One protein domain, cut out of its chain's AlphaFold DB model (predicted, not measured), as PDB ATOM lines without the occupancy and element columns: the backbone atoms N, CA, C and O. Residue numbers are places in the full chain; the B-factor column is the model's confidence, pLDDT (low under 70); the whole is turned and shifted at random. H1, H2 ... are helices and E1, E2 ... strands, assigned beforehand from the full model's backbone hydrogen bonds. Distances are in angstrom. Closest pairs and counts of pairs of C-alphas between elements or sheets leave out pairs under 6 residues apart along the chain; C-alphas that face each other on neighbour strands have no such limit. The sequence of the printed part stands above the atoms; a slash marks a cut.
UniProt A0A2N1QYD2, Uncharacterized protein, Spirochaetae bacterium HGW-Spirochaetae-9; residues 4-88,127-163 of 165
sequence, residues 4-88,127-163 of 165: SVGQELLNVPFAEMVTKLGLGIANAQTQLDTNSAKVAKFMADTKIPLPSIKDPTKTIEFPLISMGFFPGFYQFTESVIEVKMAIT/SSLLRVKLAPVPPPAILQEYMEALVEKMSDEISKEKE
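Overview. This is residues 4 to 88 and 127 to 163 of the 165 residues of an uncharacterized protein of Spirochaetae bacterium HGW-Spirochaetae-9 (UniProt A0A2N1QYD2). Picture a long thin rod: the helix H2 runs through its middle stretch, and a ribbon of two long strands, E3 and E4, runs along part of H2 with E3 as the nearer strand. Toward one end of the rod lie the small strand hairpin E1 and E2 and the helix H4, with the short helix H3 packed between the last residues of H2 and H4; the short helix H1 lies toward the other end. The printed part has 122 residues with four named helices and four named strands, in the order H1, H2, E1, E2, H3, E3, E4, H4, and its class is mixed, helices and strands. The two sheets, E1 - E2 and E3 - E4, have two antiparallel strands each. The whole is extended, with a radius of gyration of the C-alphas of 24.7 A and spans of 86 by 24 by 18 A.

Arrangement. Start at H1, residues 5 to 10, which touches no helix and is apart from H2, residues 14 to 45. Look at residues 10 to 16, of which 14 to 16 belong to H2: they stand free. Further along, residues 17 to 40 of H2 come within 10 A of the sheet of E3, residues 73 to 84, and E4, residues 127 to 137, with 30 pairs of C-alphas to E3 and 3 to E4. The closest C-alphas of H2 and E3 are those of Ser 36 and Phe 73, 5.7 A apart, while H2 and E4 are apart. After H2 comes the hairpin of E1, residues 47 to 51, and E2, residues 59 to 63, antiparallel at 148 degrees between their directions; N 48 and O 62 are within hydrogen-bond range at 2.8 A. Next is H3, residues 64 to 67, which touches H2 at residues 43 to 45 alone, the closest C-alphas being those of Met 43 and Leu 64 at 5.0 A. H3 also touches H4, residues 141 to 162, at residues 147 to 155 of H4 alone, with the C-alphas of Ser 66 and Val 151 closest at 4.5 A. H2 and H4 are apart. Then compare E3 with E4: they are antiparallel at 165 degrees, with N 75 and O 135 at 2.9 A and N 84 and O 127 at 2.9 A. In H1, H2 and H4 every O i to N i+4 pair is within hydrogen-bond range; H3 is too short for such a pair.

Along the chain. Find C-alpha 5 at (251.226, 145.280, 224.859), where H1 begins. H2 goes from C-alpha 14 at (247.773, 155.440, 211.908) to C-alpha 45, 46.3 A on. E1 begins at Lys 47 and ends at Pro 51, E2 goes from Thr 59 to Pro 63, and H3 follows from Leu 64 to Met 67. E3 runs 33.9 A from Phe 73 to Lys 84, and E4 runs 32.1 A from Ser 127 to Val 137. H4 covers 31.5 A from Ala 141 and ends at C-alpha 162, at (266.552, 184.059, 155.988).

Size, cuts and confidence. The two C-alphas farthest apart are those of Ser 4 and Glu 163, 86.0 A. Residues 89 to 126 are not printed, and C-alphas 88 and 127 are 14.5 A apart across this cut, between E3 and E4. Of the links that are printed whole, that from E1 to E2 is short and the others are tight. The mean pLDDT of the printed part is 81.8; look for values under 70 at residues 4 to 12, 83 to 88, 127 to 128 and 161 to 163.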
ATOM      1  N   SER A   4     248.399 144.943 228.169       59.09
ATOM      2  CA  SER A   4     249.021 146.256 227.874       59.09
ATOM      3  C   SER A   4     249.727 146.321 226.516       59.09
ATOM      4  O   SER A   4     249.580 147.305 225.805       59.09
ATOM      5  N   VAL A   5     250.408 145.255 226.089       52.91
ATOM      6  CA  VAL A   5     251.226 145.280 224.859       52.91
ATOM      7  C   VAL A   5     250.369 145.256 223.582       52.91
ATOM      8  O   VAL A   5     250.665 145.957 222.621       52.91
ATOM      9  N   GLY A   6     249.254 144.515 223.578       55.62
ATOM     10  CA  GLY A   6     248.285 144.558 222.471       55.62
ATOM     11  C   GLY A   6     247.541 145.897 222.367       55.62
ATOM     12  O   GLY A   6     247.178 146.307 221.269       55.62
ATOM     13  N   GLN A   7     247.363 146.598 223.492       54.25
ATOM     14  CA  GLN A   7     246.765 147.940 223.556       54.25
ATOM     15  C   GLN A   7     247.750 149.036 223.113       54.25
ATOM     16  O   GLN A   7     247.347 149.992 222.462       54.25
ATOM     17  N   GLU A   8     249.050 148.887 223.377       55.84
ATOM     18  CA  GLU A   8     250.075 149.819 222.880       55.84
ATOM     19  C   GLU A   8     250.197 149.803 221.344       55.84
ATOM     20  O   GLU A   8     250.367 150.860 220.740       55.84
ATOM     21  N   LEU A   9     249.997 148.648 220.694       55.59
ATOM     22  CA  LEU A   9     249.864 148.556 219.228       55.59
ATOM     23  C   LEU A   9     248.562 149.185 218.698       55.59
ATOM     24  O   LEU A   9     248.550 149.712 217.586       55.59
ATOM     25  N   LEU A  10     247.477 149.128 219.480       57.47
ATOM     26  CA  LEU A  10     246.178 149.740 219.157       57.47
ATOM     27  C   LEU A  10     246.194 151.276 219.276       57.47
ATOM     28  O   LEU A  10     245.340 151.933 218.687       57.47
ATOM     29  N   ASN A  11     247.167 151.848 219.992       62.03
ATOM     30  CA  ASN A  11     247.255 153.287 220.262       62.03
ATOM     31  C   ASN A  11     248.109 154.071 219.253       62.03
ATOM     32  O   ASN A  11     248.286 155.280 219.410       62.03
ATOM     33  N   VAL A  12     248.652 153.423 218.221       69.75
ATOM     34  CA  VAL A  12     249.367 154.140 217.159       69.75
ATOM     35  C   VAL A  12     248.341 154.884 216.286       69.75
ATOM     36  O   VAL A  12     247.465 154.242 215.701       69.75
ATOM     37  N   PRO A  13     248.429 156.223 216.141       78.31
ATOM     38  CA  PRO A  13     247.436 157.012 215.415       78.31
ATOM     39  C   PRO A  13     247.655 156.917 213.894       78.31
ATOM     40  O   PRO A  13     247.952 157.903 213.218       78.31
ATOM     41  N   PHE A  14     247.522 155.713 213.328       79.25
ATOM     42  CA  PHE A  14     247.773 155.440 211.908       79.25
ATOM     43  C   PHE A  14     246.940 156.330 210.984       79.25
ATOM     44  O   PHE A  14     247.474 156.898 210.033       79.25
ATOM     45  N   ALA A  15     245.654 156.513 211.295       83.19
ATOM     46  CA  ALA A  15     244.766 157.374 210.517       83.19
ATOM     47  C   ALA A  15     245.252 158.833 210.487       83.19
ATOM     48  O   ALA A  15     245.229 159.478 209.437       83.19
ATOM     49  N   GLU A  16     245.747 159.345 211.615       85.56
ATOM     50  CA  GLU A  16     246.274 160.707 211.703       85.56
ATOM     51  C   GLU A  16     247.586 160.851 210.922       85.56
ATOM     52  O   GLU A  16     247.772 161.839 210.215       85.56
ATOM     53  N   MET A  17     248.473 159.851 210.987       83.25
ATOM     54  CA  MET A  17     249.722 159.846 210.215       83.25
ATOM     55  C   MET A  17     249.464 159.833 208.706       83.25
ATOM     56  O   MET A  17     250.067 160.621 207.979       83.25
ATOM     57  N   VAL A  18     248.532 158.997 208.238       84.88
ATOM     58  CA  VAL A  18     248.125 158.959 206.824       84.88
ATOM     59  C   VAL A  18     247.509 160.293 206.402       84.88
ATOM     60  O   VAL A  18     247.869 160.828 205.355       84.88
ATOM     61  N   THR A  19     246.643 160.876 207.237       89.62
ATOM     62  CA  THR A  19     246.024 162.184 206.969       89.62
ATOM     63  C   THR A  19     247.076 163.286 206.857       89.62
ATOM     64  O   THR A  19     247.081 164.044 205.888       89.62
ATOM     65  N   LYS A  20     248.008 163.358 207.815       88.25
ATOM     66  CA  LYS A  20     249.102 164.338 207.811       88.25
ATOM     67  C   LYS A  20     250.012 164.169 206.600       88.25
ATOM     68  O   LYS A  20     250.389 165.174 206.000       88.25
ATOM     69  N   LEU A  21     250.326 162.932 206.208       86.56
ATOM     70  CA  LEU A  21     251.112 162.685 205.001       86.56
ATOM     71  C   LEU A  21     250.363 163.150 203.747       86.56
ATOM     72  O   LEU A  21     250.938 163.876 202.941       86.56
ATOM     73  N   GLY A  22     249.089 162.779 203.599       89.06
ATOM     74  CA  GLY A  22     248.272 163.177 202.453       89.06
ATOM     75  C   GLY A  22     248.164 164.696 202.313       89.06
ATOM     76  O   GLY A  22     248.393 165.235 201.232       89.06
ATOM     77  N   LEU A  23     247.910 165.402 203.418       94.00
ATOM     78  CA  LEU A  23     247.886 166.868 203.445       94.00
ATOM     79  C   LEU A  23     249.256 167.478 203.120       94.00
ATOM     80  O   LEU A  23     249.328 168.463 202.386       94.00
ATOM     81  N   GLY A  24     250.340 166.888 203.634       91.56
ATOM     82  CA  GLY A  24     251.707 167.313 203.335       91.56
ATOM     83  C   GLY A  24     252.044 167.193 201.848       91.56
ATOM     84  O   GLY A  24     252.549 168.147 201.261       91.56
ATOM     85  N   ILE A  25     251.700 166.061 201.224       91.06
ATOM     86  CA  ILE A  25     251.891 165.831 199.785       91.06
ATOM     87  C   ILE A  25     251.042 166.804 198.970       91.06
ATOM     88  O   ILE A  25     251.560 167.419 198.048       91.06
ATOM     89  N   ALA A  26     249.767 166.993 199.317       92.25
ATOM     90  CA  ALA A  26     248.883 167.908 198.594       92.25
ATOM     91  C   ALA A  26     249.386 169.361 198.643       92.25
ATOM     92  O   ALA A  26     249.394 170.064 197.630       92.25
ATOM     93  N   ASN A  27     249.855 169.808 199.812       94.94
ATOM     94  CA  ASN A  27     250.456 171.130 199.963       94.94
ATOM     95  C   ASN A  27     251.747 171.247 199.140       94.94
ATOM     96  O   ASN A  27     251.904 172.193 198.370       94.94
ATOM     97  N   ALA A  28     252.638 170.258 199.244       92.69
ATOM     98  CA  ALA A  28     253.870 170.234 198.468       92.69
ATOM     99  C   ALA A  28     253.586 170.238 196.955       92.69
ATOM    100  O   ALA A  28     254.225 170.987 196.221       92.69
ATOM    101  N   GLN A  29     252.578 169.492 196.497       93.31
ATOM    102  CA  GLN A  29     252.149 169.492 195.101       93.31
ATOM    103  C   GLN A  29     251.645 170.869 194.664       93.31
ATOM    104  O   GLN A  29     252.077 171.389 193.642       93.31
ATOM    105  N   THR A  30     250.836 171.527 195.496       94.12
ATOM    106  CA  THR A  30     250.355 172.891 195.223       94.12
ATOM    107  C   THR A  30     251.520 173.877 195.059       94.12
ATOM    108  O   THR A  30     251.494 174.751 194.187       94.12
ATOM    109  N   GLN A  31     252.567 173.743 195.878       94.25
ATOM    110  CA  GLN A  31     253.771 174.569 195.767       94.25
ATOM    111  C   GLN A  31     254.565 174.275 194.489       94.25
ATOM    112  O   GLN A  31     255.019 175.216 193.836       94.25
ATOM    113  N   LEU A  32     254.706 172.999 194.114       92.88
ATOM    114  CA  LEU A  32     255.364 172.589 192.871       92.88
ATOM    115  C   LEU A  32     254.632 173.140 191.643       92.88
ATOM    116  O   LEU A  32     255.274 173.715 190.761       92.88
ATOM    117  N   ASP A  33     253.305 173.049 191.614       91.62
ATOM    118  CA  ASP A  33     252.484 173.541 190.505       91.62
ATOM    119  C   ASP A  33     252.571 175.071 190.403       91.62
ATOM    120  O   ASP A  33     252.804 175.629 189.329       91.62
ATOM    121  N   THR A  34     252.486 175.759 191.547       93.00
ATOM    122  CA  THR A  34     252.646 177.218 191.623       93.00
ATOM    123  C   THR A  34     254.021 177.654 191.122       93.00
ATOM    124  O   THR A  34     254.138 178.642 190.393       93.00
ATOM    125  N   ASN A  35     255.077 176.941 191.514       92.75
ATOM    126  CA  ASN A  35     256.429 177.237 191.060       92.75
ATOM    127  C   ASN A  35     256.574 177.001 189.553       92.75
ATOM    128  O   ASN A  35     257.098 177.862 188.853       92.75
ATOM    129  N   SER A  36     256.047 175.889 189.043       91.12
ATOM    130  CA  SER A  36     256.087 175.557 187.615       91.12
ATOM    131  C   SER A  36     255.364 176.617 186.776       91.12
ATOM    132  O   SER A  36     255.904 177.088 185.778       91.12
ATOM    133  N   ALA A  37     254.202 177.099 187.232       89.88
ATOM    134  CA  ALA A  37     253.478 178.194 186.585       89.88
ATOM    135  C   ALA A  37     254.263 179.520 186.603       89.88
ATOM    136  O   ALA A  37     254.286 180.247 185.608       89.88
ATOM    137  N   LYS A  38     254.946 179.837 187.710       92.81
ATOM    138  CA  LYS A  38     255.819 181.020 187.798       92.81
ATOM    139  C   LYS A  38     257.003 180.926 186.842       92.81
ATOM    140  O   LYS A  38     257.323 181.918 186.194       92.81
ATOM    141  N   VAL A  39     257.627 179.754 186.736       91.62
ATOM    142  CA  VAL A  39     258.730 179.507 185.798       91.62
ATOM    143  C   VAL A  39     258.241 179.624 184.357       91.62
ATOM    144  O   VAL A  39     258.881 180.307 183.566       91.62
ATOM    145  N   ALA A  40     257.082 179.047 184.029       89.38
ATOM    146  CA  ALA A  40     256.470 179.182 182.709       89.38
ATOM    147  C   ALA A  40     256.241 180.656 182.343       89.38
ATOM    148  O   ALA A  40     256.652 181.103 181.274       89.38
ATOM    149  N   LYS A  41     255.660 181.437 183.262       89.50
ATOM    150  CA  LYS A  41     255.476 182.880 183.076       89.50
ATOM    151  C   LYS A  41     256.810 183.604 182.897       89.50
ATOM    152  O   LYS A  41     256.953 184.393 181.975       89.50
ATOM    153  N   PHE A  42     257.794 183.316 183.745       92.12
ATOM    154  CA  PHE A  42     259.124 183.906 183.633       92.12
ATOM    155  C   PHE A  42     259.765 183.608 182.273       92.12
ATOM    156  O   PHE A  42     260.345 184.505 181.673       92.12
ATOM    157  N   MET A  43     259.631 182.384 181.760       90.38
ATOM    158  CA  MET A  43     260.148 182.006 180.443       90.38
ATOM    159  C   MET A  43     259.401 182.688 179.292       90.38
ATOM    160  O   MET A  43     260.012 183.010 178.276       90.38
ATOM    161  N   ALA A  44     258.098 182.928 179.444       87.06
ATOM    162  CA  ALA A  44     257.310 183.684 178.473       87.06
ATOM    163  C   ALA A  44     257.680 185.179 178.462       87.06
ATOM    164  O   ALA A  44     257.767 185.785 177.397       87.06
ATOM    165  N   ASP A  45     257.910 185.760 179.642       90.19
ATOM    166  CA  ASP A  45     258.177 187.192 179.813       90.19
ATOM    167  C   ASP A  45     259.650 187.552 179.553       90.19
ATOM    168  O   ASP A  45     259.957 188.670 179.134       90.19
ATOM    169  N   THR A  46     260.578 186.625 179.809       92.38
ATOM    170  CA  THR A  46     262.015 186.856 179.633       92.38
ATOM    171  C   THR A  46     262.367 186.807 178.162       92.38
ATOM    172  O   THR A  46     262.321 185.747 177.538       92.38
ATOM    173  N   LYS A  47     262.769 187.957 177.628       91.25
ATOM    174  CA  LYS A  47     263.188 188.099 176.241       91.25
ATOM    175  C   LYS A  47     264.699 188.213 176.136       91.25
ATOM    176  O   LYS A  47     265.317 188.995 176.856       91.25
ATOM    177  N   ILE A  48     265.282 187.457 175.216       90.62
ATOM    178  CA  ILE A  48     266.690 187.548 174.857       90.62
ATOM    179  C   ILE A  48     266.809 188.421 173.601       90.62
ATOM    180  O   ILE A  48     266.239 188.070 172.564       90.62
ATOM    181  N   PRO A  49     267.540 189.547 173.670       91.19
ATOM    182  CA  PRO A  49     267.875 190.334 172.495       91.19
ATOM    183  C   PRO A  49     268.934 189.601 171.664       91.19
ATOM    184  O   PRO A  49     270.028 189.320 172.155       91.19
ATOM    185  N   LEU A  50     268.627 189.326 170.400       89.06
ATOM    186  CA  LEU A  50     269.551 188.736 169.431       89.06
ATOM    187  C   LEU A  50     269.633 189.620 168.179       89.06
ATOM    188  O   LEU A  50     268.647 190.266 167.826       89.06
ATOM    189  N   PRO A  51     270.791 189.684 167.501       88.50
ATOM    190  CA  PRO A  51     270.907 190.425 166.253       88.50
ATOM    191  C   PRO A  51     270.035 189.799 165.157       88.50
ATOM    192  O   PRO A  51     269.903 188.576 165.072       88.50
ATOM    193  N   SER A  52     269.468 190.650 164.308       86.56
ATOM    194  CA  SER A  52     268.726 190.253 163.114       86.56
ATOM    195  C   SER A  52     269.650 189.549 162.118       86.56
ATOM    196  O   SER A  52     270.807 189.934 161.929       86.56
ATOM    197  N   ILE A  53     269.121 188.521 161.453       85.62
ATOM    198  CA  ILE A  53     269.841 187.776 160.413       85.62
ATOM    199  C   ILE A  53     269.983 188.631 159.143       85.62
ATOM    200  O   ILE A  53     271.010 188.555 158.469       85.62
ATOM    201  N   LYS A  54     268.985 189.474 158.831       84.81
ATOM    202  CA  LYS A  54     269.019 190.391 157.674       84.81
ATOM    203  C   LYS A  54     269.926 191.592 157.902       84.81
ATOM    204  O   LYS A  54     270.579 192.054 156.972       84.81
ATOM    205  N   ASP A  55     269.927 192.118 159.122       87.19
ATOM    206  CA  ASP A  55     270.667 193.322 159.482       87.19
ATOM    207  C   ASP A  55     271.296 193.161 160.872       87.19
ATOM    208  O   ASP A  55     270.643 193.449 161.877       87.19
ATOM    209  N   PRO A  56     272.578 192.757 160.960       87.50
ATOM    210  CA  PRO A  56     273.262 192.539 162.234       87.50
ATOM    211  C   PRO A  56     273.340 193.771 163.150       87.50
ATOM    212  O   PRO A  56     273.746 193.645 164.304       87.50
ATOM    213  N   THR A  57     272.988 194.965 162.654       88.81
ATOM    214  CA  THR A  57     272.928 196.196 163.459       88.81
ATOM    215  C   THR A  57     271.602 196.367 164.204       88.81
ATOM    216  O   THR A  57     271.511 197.191 165.116       88.81
ATOM    217  N   LYS A  58     270.577 195.586 163.845       88.25
ATOM    218  CA  LYS A  58     269.262 195.583 164.491       88.25
ATOM    219  C   LYS A  58     269.130 194.406 165.441       88.25
ATOM    220  O   LYS A  58     269.598 193.311 165.157       88.25
ATOM    221  N   THR A  59     268.418 194.631 166.537       90.00
ATOM    222  CA  THR A  59     268.149 193.622 167.564       90.00
ATOM    223  C   THR A  59     266.677 193.230 167.542       90.00
ATOM    224  O   THR A  59     265.808 194.100 167.488       90.00
ATOM    225  N   ILE A  60     266.405 191.930 167.620       87.88
ATOM    226  CA  ILE A  60     265.074 191.336 167.750       87.88
ATOM    227  C   ILE A  60     265.017 190.592 169.088       87.88
ATOM    228  O   ILE A  60     265.977 189.944 169.502       87.88
ATOM    229  N   GLU A  61     263.898 190.720 169.790       88.81
ATOM    230  CA  GLU A  61     263.694 190.111 171.100       88.81
ATOM    231  C   GLU A  61     262.922 188.793 170.985       88.81
ATOM    232  O   GLU A  61     261.787 188.782 170.504       88.81
ATOM    233  N   PHE A  62     263.493 187.704 171.502       87.06
ATOM    234  CA  PHE A  62     262.855 186.387 171.516       87.06
ATOM    235  C   PHE A  62     262.565 185.930 172.949       87.06
ATOM    236  O   PHE A  62     263.488 185.903 173.765       87.06
ATOM    237  N   PRO A  63     261.317 185.571 173.297       88.81
ATOM    238  CA  PRO A  63     261.032 184.956 174.589       88.81
ATOM    239  C   PRO A  63     261.720 183.587 174.713       88.81
ATOM    240  O   PRO A  63     261.879 182.879 173.721       88.81
ATOM    241  N   LEU A  64     262.081 183.161 175.929       89.50
ATOM    242  CA  LEU A  64     262.762 181.869 176.132       89.50
ATOM    243  C   LEU A  64     261.955 180.691 175.564       89.50
ATOM    244  O   LEU A  64     262.521 179.776 174.975       89.50
ATOM    245  N   ILE A  65     260.627 180.731 175.677       87.00
ATOM    246  CA  ILE A  65     259.771 179.654 175.161       87.00
ATOM    247  C   ILE A  65     259.923 179.476 173.645       87.00
ATOM    248  O   ILE A  65     260.004 178.342 173.183       87.00
ATOM    249  N   SER A  66     260.027 180.559 172.865       83.06
ATOM    250  CA  SER A  66     260.166 180.438 171.404       83.06
ATOM    251  C   SER A  66     261.517 179.864 170.979       83.06
ATOM    252  O   SER A  66     261.644 179.316 169.889       83.06
ATOM    253  N   MET A  67     262.516 179.933 171.860       83.50
ATOM    254  CA  MET A  67     263.833 179.332 171.661       83.50
ATOM    255  C   MET A  67     263.885 177.849 172.074       83.50
ATOM    256  O   MET A  67     264.959 177.249 172.057       83.50
ATOM    257  N   GLY A  68     262.749 177.250 172.452       82.06
ATOM    258  CA  GLY A  68     262.646 175.839 172.833       82.06
ATOM    259  C   GLY A  68     262.915 175.556 174.314       82.06
ATOM    260  O   GLY A  68     263.073 174.396 174.695       82.06
ATOM    261  N   PHE A  69     262.970 176.585 175.169       85.31
ATOM    262  CA  PHE A  69     263.027 176.378 176.616       85.31
ATOM    263  C   PHE A  69     261.630 176.074 177.161       85.31
ATOM    264  O   PHE A  69     260.725 176.901 177.065       85.31
ATOM    265  N   PHE A  70     261.476 174.913 177.798       83.31
ATOM    266  CA  PHE A  70     260.215 174.504 178.408       83.31
ATOM    267  C   PHE A  70     260.306 174.463 179.938       83.31
ATOM    268  O   PHE A  70     261.307 173.990 180.488       83.31
ATOM    269  N   PRO A  71     259.262 174.921 180.648       85.81
ATOM    270  CA  PRO A  71     259.185 174.775 182.094       85.81
ATOM    271  C   PRO A  71     259.050 173.293 182.466       85.81
ATOM    272  O   PRO A  71     258.211 172.574 181.925       85.81
ATOM    273  N   GLY A  72     259.866 172.833 183.414       86.50
ATOM    274  CA  GLY A  72     259.741 171.487 183.973       86.50
ATOM    275  C   GLY A  72     258.629 171.422 185.018       86.50
ATOM    276  O   GLY A  72     258.601 172.253 185.926       86.50
ATOM    277  N   PHE A  73     257.757 170.420 184.918       87.75
ATOM    278  CA  PHE A  73     256.743 170.116 185.930       87.75
ATOM    279  C   PHE A  73     257.151 168.869 186.712       87.75
ATOM    280  O   PHE A  73     257.771 167.958 186.165       87.75
ATOM    281  N   TYR A  74     256.802 168.821 187.995       87.81
ATOM    282  CA  TYR A  74     257.105 167.694 188.874       87.81
ATOM    283  C   TYR A  74     255.870 167.294 189.667       87.81
ATOM    284  O   TYR A  74     255.126 168.155 190.134       87.81
ATOM    285  N   GLN A  75     255.691 165.992 189.875       88.38
ATOM    286  CA  GLN A  75     254.605 165.479 190.701       88.38
ATOM    287  C   GLN A  75     255.050 164.355 191.633       88.38
ATOM    288  O   GLN A  75     255.937 163.553 191.309       88.38
ATOM    289  N   PHE A  76     254.390 164.267 192.783       87.56
ATOM    290  CA  PHE A  76     254.478 163.104 193.654       87.56
ATOM    291  C   PHE A  76     253.697 161.941 193.037       87.56
ATOM    292  O   PHE A  76     252.478 161.991 192.920       87.56
ATOM    293  N   THR A  77     254.411 160.893 192.623       87.06
ATOM    294  CA  THR A  77     253.820 159.740 191.914       87.06
ATOM    295  C   THR A  77     253.510 158.573 192.837       87.06
ATOM    296  O   THR A  77     252.549 157.842 192.618       87.06
ATOM    297  N   GLU A  78     254.319 158.395 193.879       84.12
ATOM    298  CA  GLU A  78     254.195 157.292 194.822       84.12
ATOM    299  C   GLU A  78     254.544 157.780 196.228       84.12
ATOM    300  O   GLU A  78     255.435 158.617 196.425       84.12
ATOM    301  N   SER A  79     253.845 157.246 197.225       80.69
ATOM    302  CA  SER A  79     254.121 157.493 198.639       80.69
ATOM    303  C   SER A  79     253.879 156.219 199.428       80.69
ATOM    304  O   SER A  79     252.764 155.707 199.475       80.69
ATOM    305  N   VAL A  80     254.950 155.694 200.018       79.88
ATOM    306  CA  VAL A  80     254.953 154.442 200.772       79.88
ATOM    307  C   VAL A  80     255.364 154.738 202.207       79.88
ATOM    308  O   VAL A  80     256.430 155.308 202.456       79.88
ATOM    309  N   ILE A  81     254.511 154.324 203.142       73.62
ATOM    310  CA  ILE A  81     254.795 154.341 204.575       73.62
ATOM    311  C   ILE A  81     255.005 152.895 205.017       73.62
ATOM    312  O   ILE A  81     254.083 152.086 204.932       73.62
ATOM    313  N   GLU A  82     256.201 152.577 205.509       72.25
ATOM    314  CA  GLU A  82     256.509 151.276 206.100       72.25
ATOM    315  C   GLU A  82     256.907 151.468 207.568       72.25
ATOM    316  O   GLU A  82     257.804 152.247 207.894       72.25
ATOM    317  N   VAL A  83     256.220 150.765 208.471       69.81
ATOM    318  CA  VAL A  83     256.480 150.822 209.914       69.81
ATOM    319  C   VAL A  83     256.817 149.418 210.398       69.81
ATOM    320  O   VAL A  83     255.968 148.527 210.350       69.81
ATOM    321  N   LYS A  84     258.049 149.212 210.878       65.88
ATOM    322  CA  LYS A  84     258.480 147.965 211.526       65.88
ATOM    323  C   LYS A  84     258.623 148.194 213.025       65.88
ATOM    324  O   LYS A  84     259.484 148.954 213.466       65.88
ATOM    325  N   MET A  85     257.789 147.512 213.807       65.81
ATOM    326  CA  MET A  85     257.856 147.539 215.269       65.81
ATOM    327  C   MET A  85     258.357 146.192 215.793       65.81
ATOM    328  O   MET A  85     257.784 145.152 215.474       65.81
ATOM    329  N   ALA A  86     259.428 146.213 216.589       55.72
ATOM    330  CA  ALA A  86     259.892 145.055 217.347       55.72
ATOM    331  C   ALA A  86     259.221 145.051 218.731       55.72
ATOM    332  O   ALA A  86     259.253 146.062 219.431       55.72
ATOM    333  N   ILE A  87     258.615 143.926 219.123       54.62
ATOM    334  CA  ILE A  87     257.971 143.759 220.434       54.62
ATOM    335  C   ILE A  87     258.826 142.816 221.282       54.62
ATOM    336  O   ILE A  87     259.063 141.677 220.879       54.62
ATOM    337  N   THR A  88     259.228 143.255 222.477       45.59
ATOM    338  CA  THR A  88     259.927 142.416 223.465       45.59
ATOM    339  C   THR A  88     258.993 142.118 224.637       45.59
ATOM    340  O   THR A  88     258.563 143.033 225.336       45.59
ATOM    341  N   SER A 127     261.695 151.067 213.757       62.28
ATOM    342  CA  SER A 127     262.202 151.538 212.467       62.28
ATOM    343  C   SER A 127     261.011 151.990 211.625       62.28
ATOM    344  O   SER A 127     260.164 151.183 211.237       62.28
ATOM    345  N   SER A 128     260.922 153.292 211.362       65.12
ATOM    346  CA  SER A 128     260.000 153.856 210.375       65.12
ATOM    347  C   SER A 128     260.764 154.190 209.094       65.12
ATOM    348  O   SER A 128     261.858 154.755 209.133       65.12
ATOM    349  N   LEU A 129     260.199 153.818 207.946       71.56
ATOM    350  CA  LEU A 129     260.720 154.152 206.626       71.56
ATOM    351  C   LEU A 129     259.633 154.882 205.842       71.56
ATOM    352  O   LEU A 129     258.551 154.352 205.589       71.56
ATOM    353  N   LEU A 130     259.945 156.112 205.442       71.31
ATOM    354  CA  LEU A 130     259.133 156.894 204.522       71.31
ATOM    355  C   LEU A 130     259.839 156.922 203.169       71.31
ATOM    356  O   LEU A 130     260.993 157.344 203.078       71.31
ATOM    357  N   ARG A 131     259.142 156.502 202.111       80.00
ATOM    358  CA  ARG A 131     259.629 156.619 200.734       80.00
ATOM    359  C   ARG A 131     258.626 157.410 199.911       80.00
ATOM    360  O   ARG A 131     257.469 157.024 199.787       80.00
ATOM    361  N   VAL A 132     259.098 158.500 199.325       80.50
ATOM    362  CA  VAL A 132     258.321 159.361 198.433       80.50
ATOM    363  C   VAL A 132     259.063 159.465 197.109       80.50
ATOM    364  O   VAL A 132     260.288 159.598 197.095       80.50
ATOM    365  N   LYS A 133     258.330 159.383 195.998       86.25
ATOM    366  CA  LYS A 133     258.893 159.453 194.648       86.25
ATOM    367  C   LYS A 133     258.380 160.694 193.931       86.25
ATOM    368  O   LYS A 133     257.188 160.808 193.637       86.25
ATOM    369  N   LEU A 134     259.301 161.602 193.637       86.94
ATOM    370  CA  LEU A 134     259.066 162.780 192.812       86.94
ATOM    371  C   LEU A 134     259.517 162.465 191.386       86.94
ATOM    372  O   LEU A 134     260.654 162.035 191.189       86.94
ATOM    373  N   ALA A 135     258.636 162.658 190.407       87.56
ATOM    374  CA  ALA A 135     258.951 162.421 189.004       87.56
ATOM    375  C   ALA A 135     258.647 163.666 188.164       87.56
ATOM    376  O   ALA A 135     257.659 164.355 188.446       87.56
ATOM    377  N   PRO A 136     259.471 163.958 187.145       85.50
ATOM    378  CA  PRO A 136     259.132 164.973 186.168       85.50
ATOM    379  C   PRO A 136     257.910 164.522 185.368       85.50
ATOM    380  O   PRO A 136     257.768 163.342 185.037       85.50
ATOM    381  N   VAL A 137     257.043 165.471 185.048       86.56
ATOM    382  CA  VAL A 137     255.894 165.269 184.169       86.56
ATOM    383  C   VAL A 137     255.902 166.273 183.035       86.56
ATOM    384  O   VAL A 137     256.417 167.383 183.201       86.56
ATOM    385  N   PRO A 138     255.354 165.888 181.872       77.12
ATOM    386  CA  PRO A 138     255.158 166.838 180.798       77.12
ATOM    387  C   PRO A 138     254.196 167.954 181.248       77.12
ATOM    388  O   PRO A 138     253.330 167.716 182.099       77.12
ATOM    389  N   PRO A 139     254.339 169.166 180.687       79.19
ATOM    390  CA  PRO A 139     253.376 170.239 180.888       79.19
ATOM    391  C   PRO A 139     251.941 169.807 180.541       79.19
ATOM    392  O   PRO A 139     251.749 168.891 179.738       79.19
ATOM    393  N   PRO A 140     250.909 170.474 181.089       82.56
ATOM    394  CA  PRO A 140     249.524 170.224 180.691       82.56
ATOM    395  C   PRO A 140     249.337 170.343 179.170       82.56
ATOM    396  O   PRO A 140     249.831 171.299 178.575       82.56
ATOM    397  N   ALA A 141     248.579 169.422 178.561       84.75
ATOM    398  CA  ALA A 141     248.466 169.289 177.100       84.75
ATOM    399  C   ALA A 141     248.123 170.603 176.375       84.75
ATOM    400  O   ALA A 141     248.791 170.975 175.422       84.75
ATOM    401  N   ILE A 142     247.151 171.364 176.888       85.88
ATOM    402  CA  ILE A 142     246.744 172.654 176.302       85.88
ATOM    403  C   ILE A 142     247.894 173.673 176.326       85.88
ATOM    404  O   ILE A 142     248.090 174.429 175.378       85.88
ATOM    405  N   LEU A 143     248.654 173.712 177.424       81.38
ATOM    406  CA  LEU A 143     249.796 174.612 177.552       81.38
ATOM    407  C   LEU A 143     250.920 174.179 176.606       81.38
ATOM    408  O   LEU A 143     251.555 175.034 176.000       81.38
ATOM    409  N   GLN A 144     251.129 172.873 176.440       82.75
ATOM    410  CA  GLN A 144     252.085 172.332 175.481       82.75
ATOM    411  C   GLN A 144     251.726 172.699 174.034       82.75
ATOM    412  O   GLN A 144     252.550 173.320 173.368       82.75
ATOM    413  N   GLU A 145     250.502 172.414 173.584       85.69
ATOM    414  CA  GLU A 145     250.026 172.767 172.236       85.69
ATOM    415  C   GLU A 145     250.160 174.272 171.964       85.69
ATOM    416  O   GLU A 145     250.623 174.689 170.902       85.69
ATOM    417  N   TYR A 146     249.811 175.107 172.948       83.19
ATOM    418  CA  TYR A 146     249.967 176.556 172.838       83.19
ATOM    419  C   TYR A 146     251.433 176.977 172.660       83.19
ATOM    420  O   TYR A 146     251.735 177.845 171.839       83.19
ATOM    421  N   MET A 147     252.352 176.383 173.429       80.94
ATOM    422  CA  MET A 147     253.779 176.684 173.307       80.94
ATOM    423  C   MET A 147     254.342 176.209 171.965       80.94
ATOM    424  O   MET A 147     255.112 176.942 171.352       80.94
ATOM    425  N   GLU A 148     253.940 175.033 171.487       84.81
ATOM    426  CA  GLU A 148     254.348 174.508 170.178       84.81
ATOM    427  C   GLU A 148     253.878 175.423 169.041       84.81
ATOM    428  O   GLU A 148     254.693 175.835 168.217       84.81
ATOM    429  N   ALA A 149     252.613 175.856 169.058       85.31
ATOM    430  CA  ALA A 149     252.081 176.799 168.072       85.31
ATOM    431  C   ALA A 149     252.795 178.167 168.109       85.31
ATOM    432  O   ALA A 149     253.007 178.802 167.073       85.31
ATOM    433  N   LEU A 150     253.182 178.639 169.301       81.56
ATOM    434  CA  LEU A 150     253.955 179.876 169.454       81.56
ATOM    435  C   LEU A 150     255.365 179.740 168.862       81.56
ATOM    436  O   LEU A 150     255.830 180.652 168.173       81.56
ATOM    437  N   VAL A 151     256.036 178.619 169.139       84.06
ATOM    438  CA  VAL A 151     257.362 178.298 168.593       84.06
ATOM    439  C   VAL A 151     257.295 178.213 167.072       84.06
ATOM    440  O   VAL A 151     258.111 178.840 166.404       84.06
ATOM    441  N   GLU A 152     256.302 177.509 166.523       86.12
ATOM    442  CA  GLU A 152     256.103 177.366 165.077       86.12
ATOM    443  C   GLU A 152     255.935 178.734 164.406       86.12
ATOM    444  O   GLU A 152     256.708 179.086 163.513       86.12
ATOM    445  N   LYS A 153     255.031 179.575 164.925       83.69
ATOM    446  CA  LYS A 153     254.808 180.923 164.391       83.69
ATOM    447  C   LYS A 153     256.076 181.786 164.405       83.69
ATOM    448  O   LYS A 153     256.336 182.504 163.441       83.69
ATOM    449  N   MET A 154     256.875 181.730 165.474       77.88
ATOM    450  CA  MET A 154     258.143 182.470 165.523       77.88
ATOM    451  C   MET A 154     259.219 181.856 164.624       77.88
ATOM    452  O   MET A 154     260.027 182.584 164.051       77.88
ATOM    453  N   SER A 155     259.226 180.535 164.449       79.12
ATOM    454  CA  SER A 155     260.140 179.863 163.524       79.12
ATOM    455  C   SER A 155     259.871 180.256 162.066       79.12
ATOM    456  O   SER A 155     260.816 180.469 161.302       79.12
ATOM    457  N   ASP A 156     258.602 180.462 161.706       82.88
ATOM    458  CA  ASP A 156     258.201 180.992 160.402       82.88
ATOM    459  C   ASP A 156     258.679 182.437 160.210       82.88
ATOM    460  O   ASP A 156     259.146 182.804 159.129       82.88
ATOM    461  N   GLU A 157     258.595 183.267 161.254       77.75
ATOM    462  CA  GLU A 157     259.112 184.640 161.232       77.75
ATOM    463  C   GLU A 157     260.638 184.663 161.026       77.75
ATOM    464  O   GLU A 157     261.122 185.399 160.165       77.75
ATOM    465  N   ILE A 158     261.385 183.789 161.711       75.44
ATOM    466  CA  ILE A 158     262.838 183.619 161.516       75.44
ATOM    467  C   ILE A 158     263.153 183.105 160.103       75.44
ATOM    468  O   ILE A 158     264.137 183.514 159.485       75.44
ATOM    469  N   SER A 159     262.335 182.205 159.557       76.88
ATOM    470  CA  SER A 159     262.546 181.655 158.211       76.88
ATOM    471  C   SER A 159     262.350 182.720 157.131       76.88
ATOM    472  O   SER A 159     263.190 182.847 156.240       76.88
ATOM    473  N   LYS A 160     261.334 183.580 157.275       78.12
ATOM    474  CA  LYS A 160     261.153 184.779 156.433       78.12
ATOM    475  C   LYS A 160     262.311 185.765 156.558       78.12
ATOM    476  O   LYS A 160     262.556 186.562 155.651       78.12
ATOM    477  N   GLU A 161     263.029 185.743 157.676       69.38
ATOM    478  CA  GLU A 161     264.241 186.531 157.874       69.38
ATOM    479  C   GLU A 161     265.460 185.960 157.124       69.38
ATOM    480  O   GLU A 161     266.381 186.699 156.797       69.38
ATOM    481  N   LYS A 162     265.463 184.674 156.765       68.62
ATOM    482  CA  LYS A 162     266.552 184.059 155.988       68.62
ATOM    483  C   LYS A 162     266.403 184.207 154.473       68.62
ATOM    484  O   LYS A 162     267.399 184.072 153.767       68.62
ATOM    485  N   GLU A 163     265.196 184.458 153.964       68.06
ATOM    486  CA  GLU A 163     264.973 184.598 152.520       68.06
ATOM    487  C   GLU A 163     265.593 185.901 151.974       68.06
ATOM    488  O   GLU A 163     265.328 186.982 152.523       68.06
TER     489      GLU A 163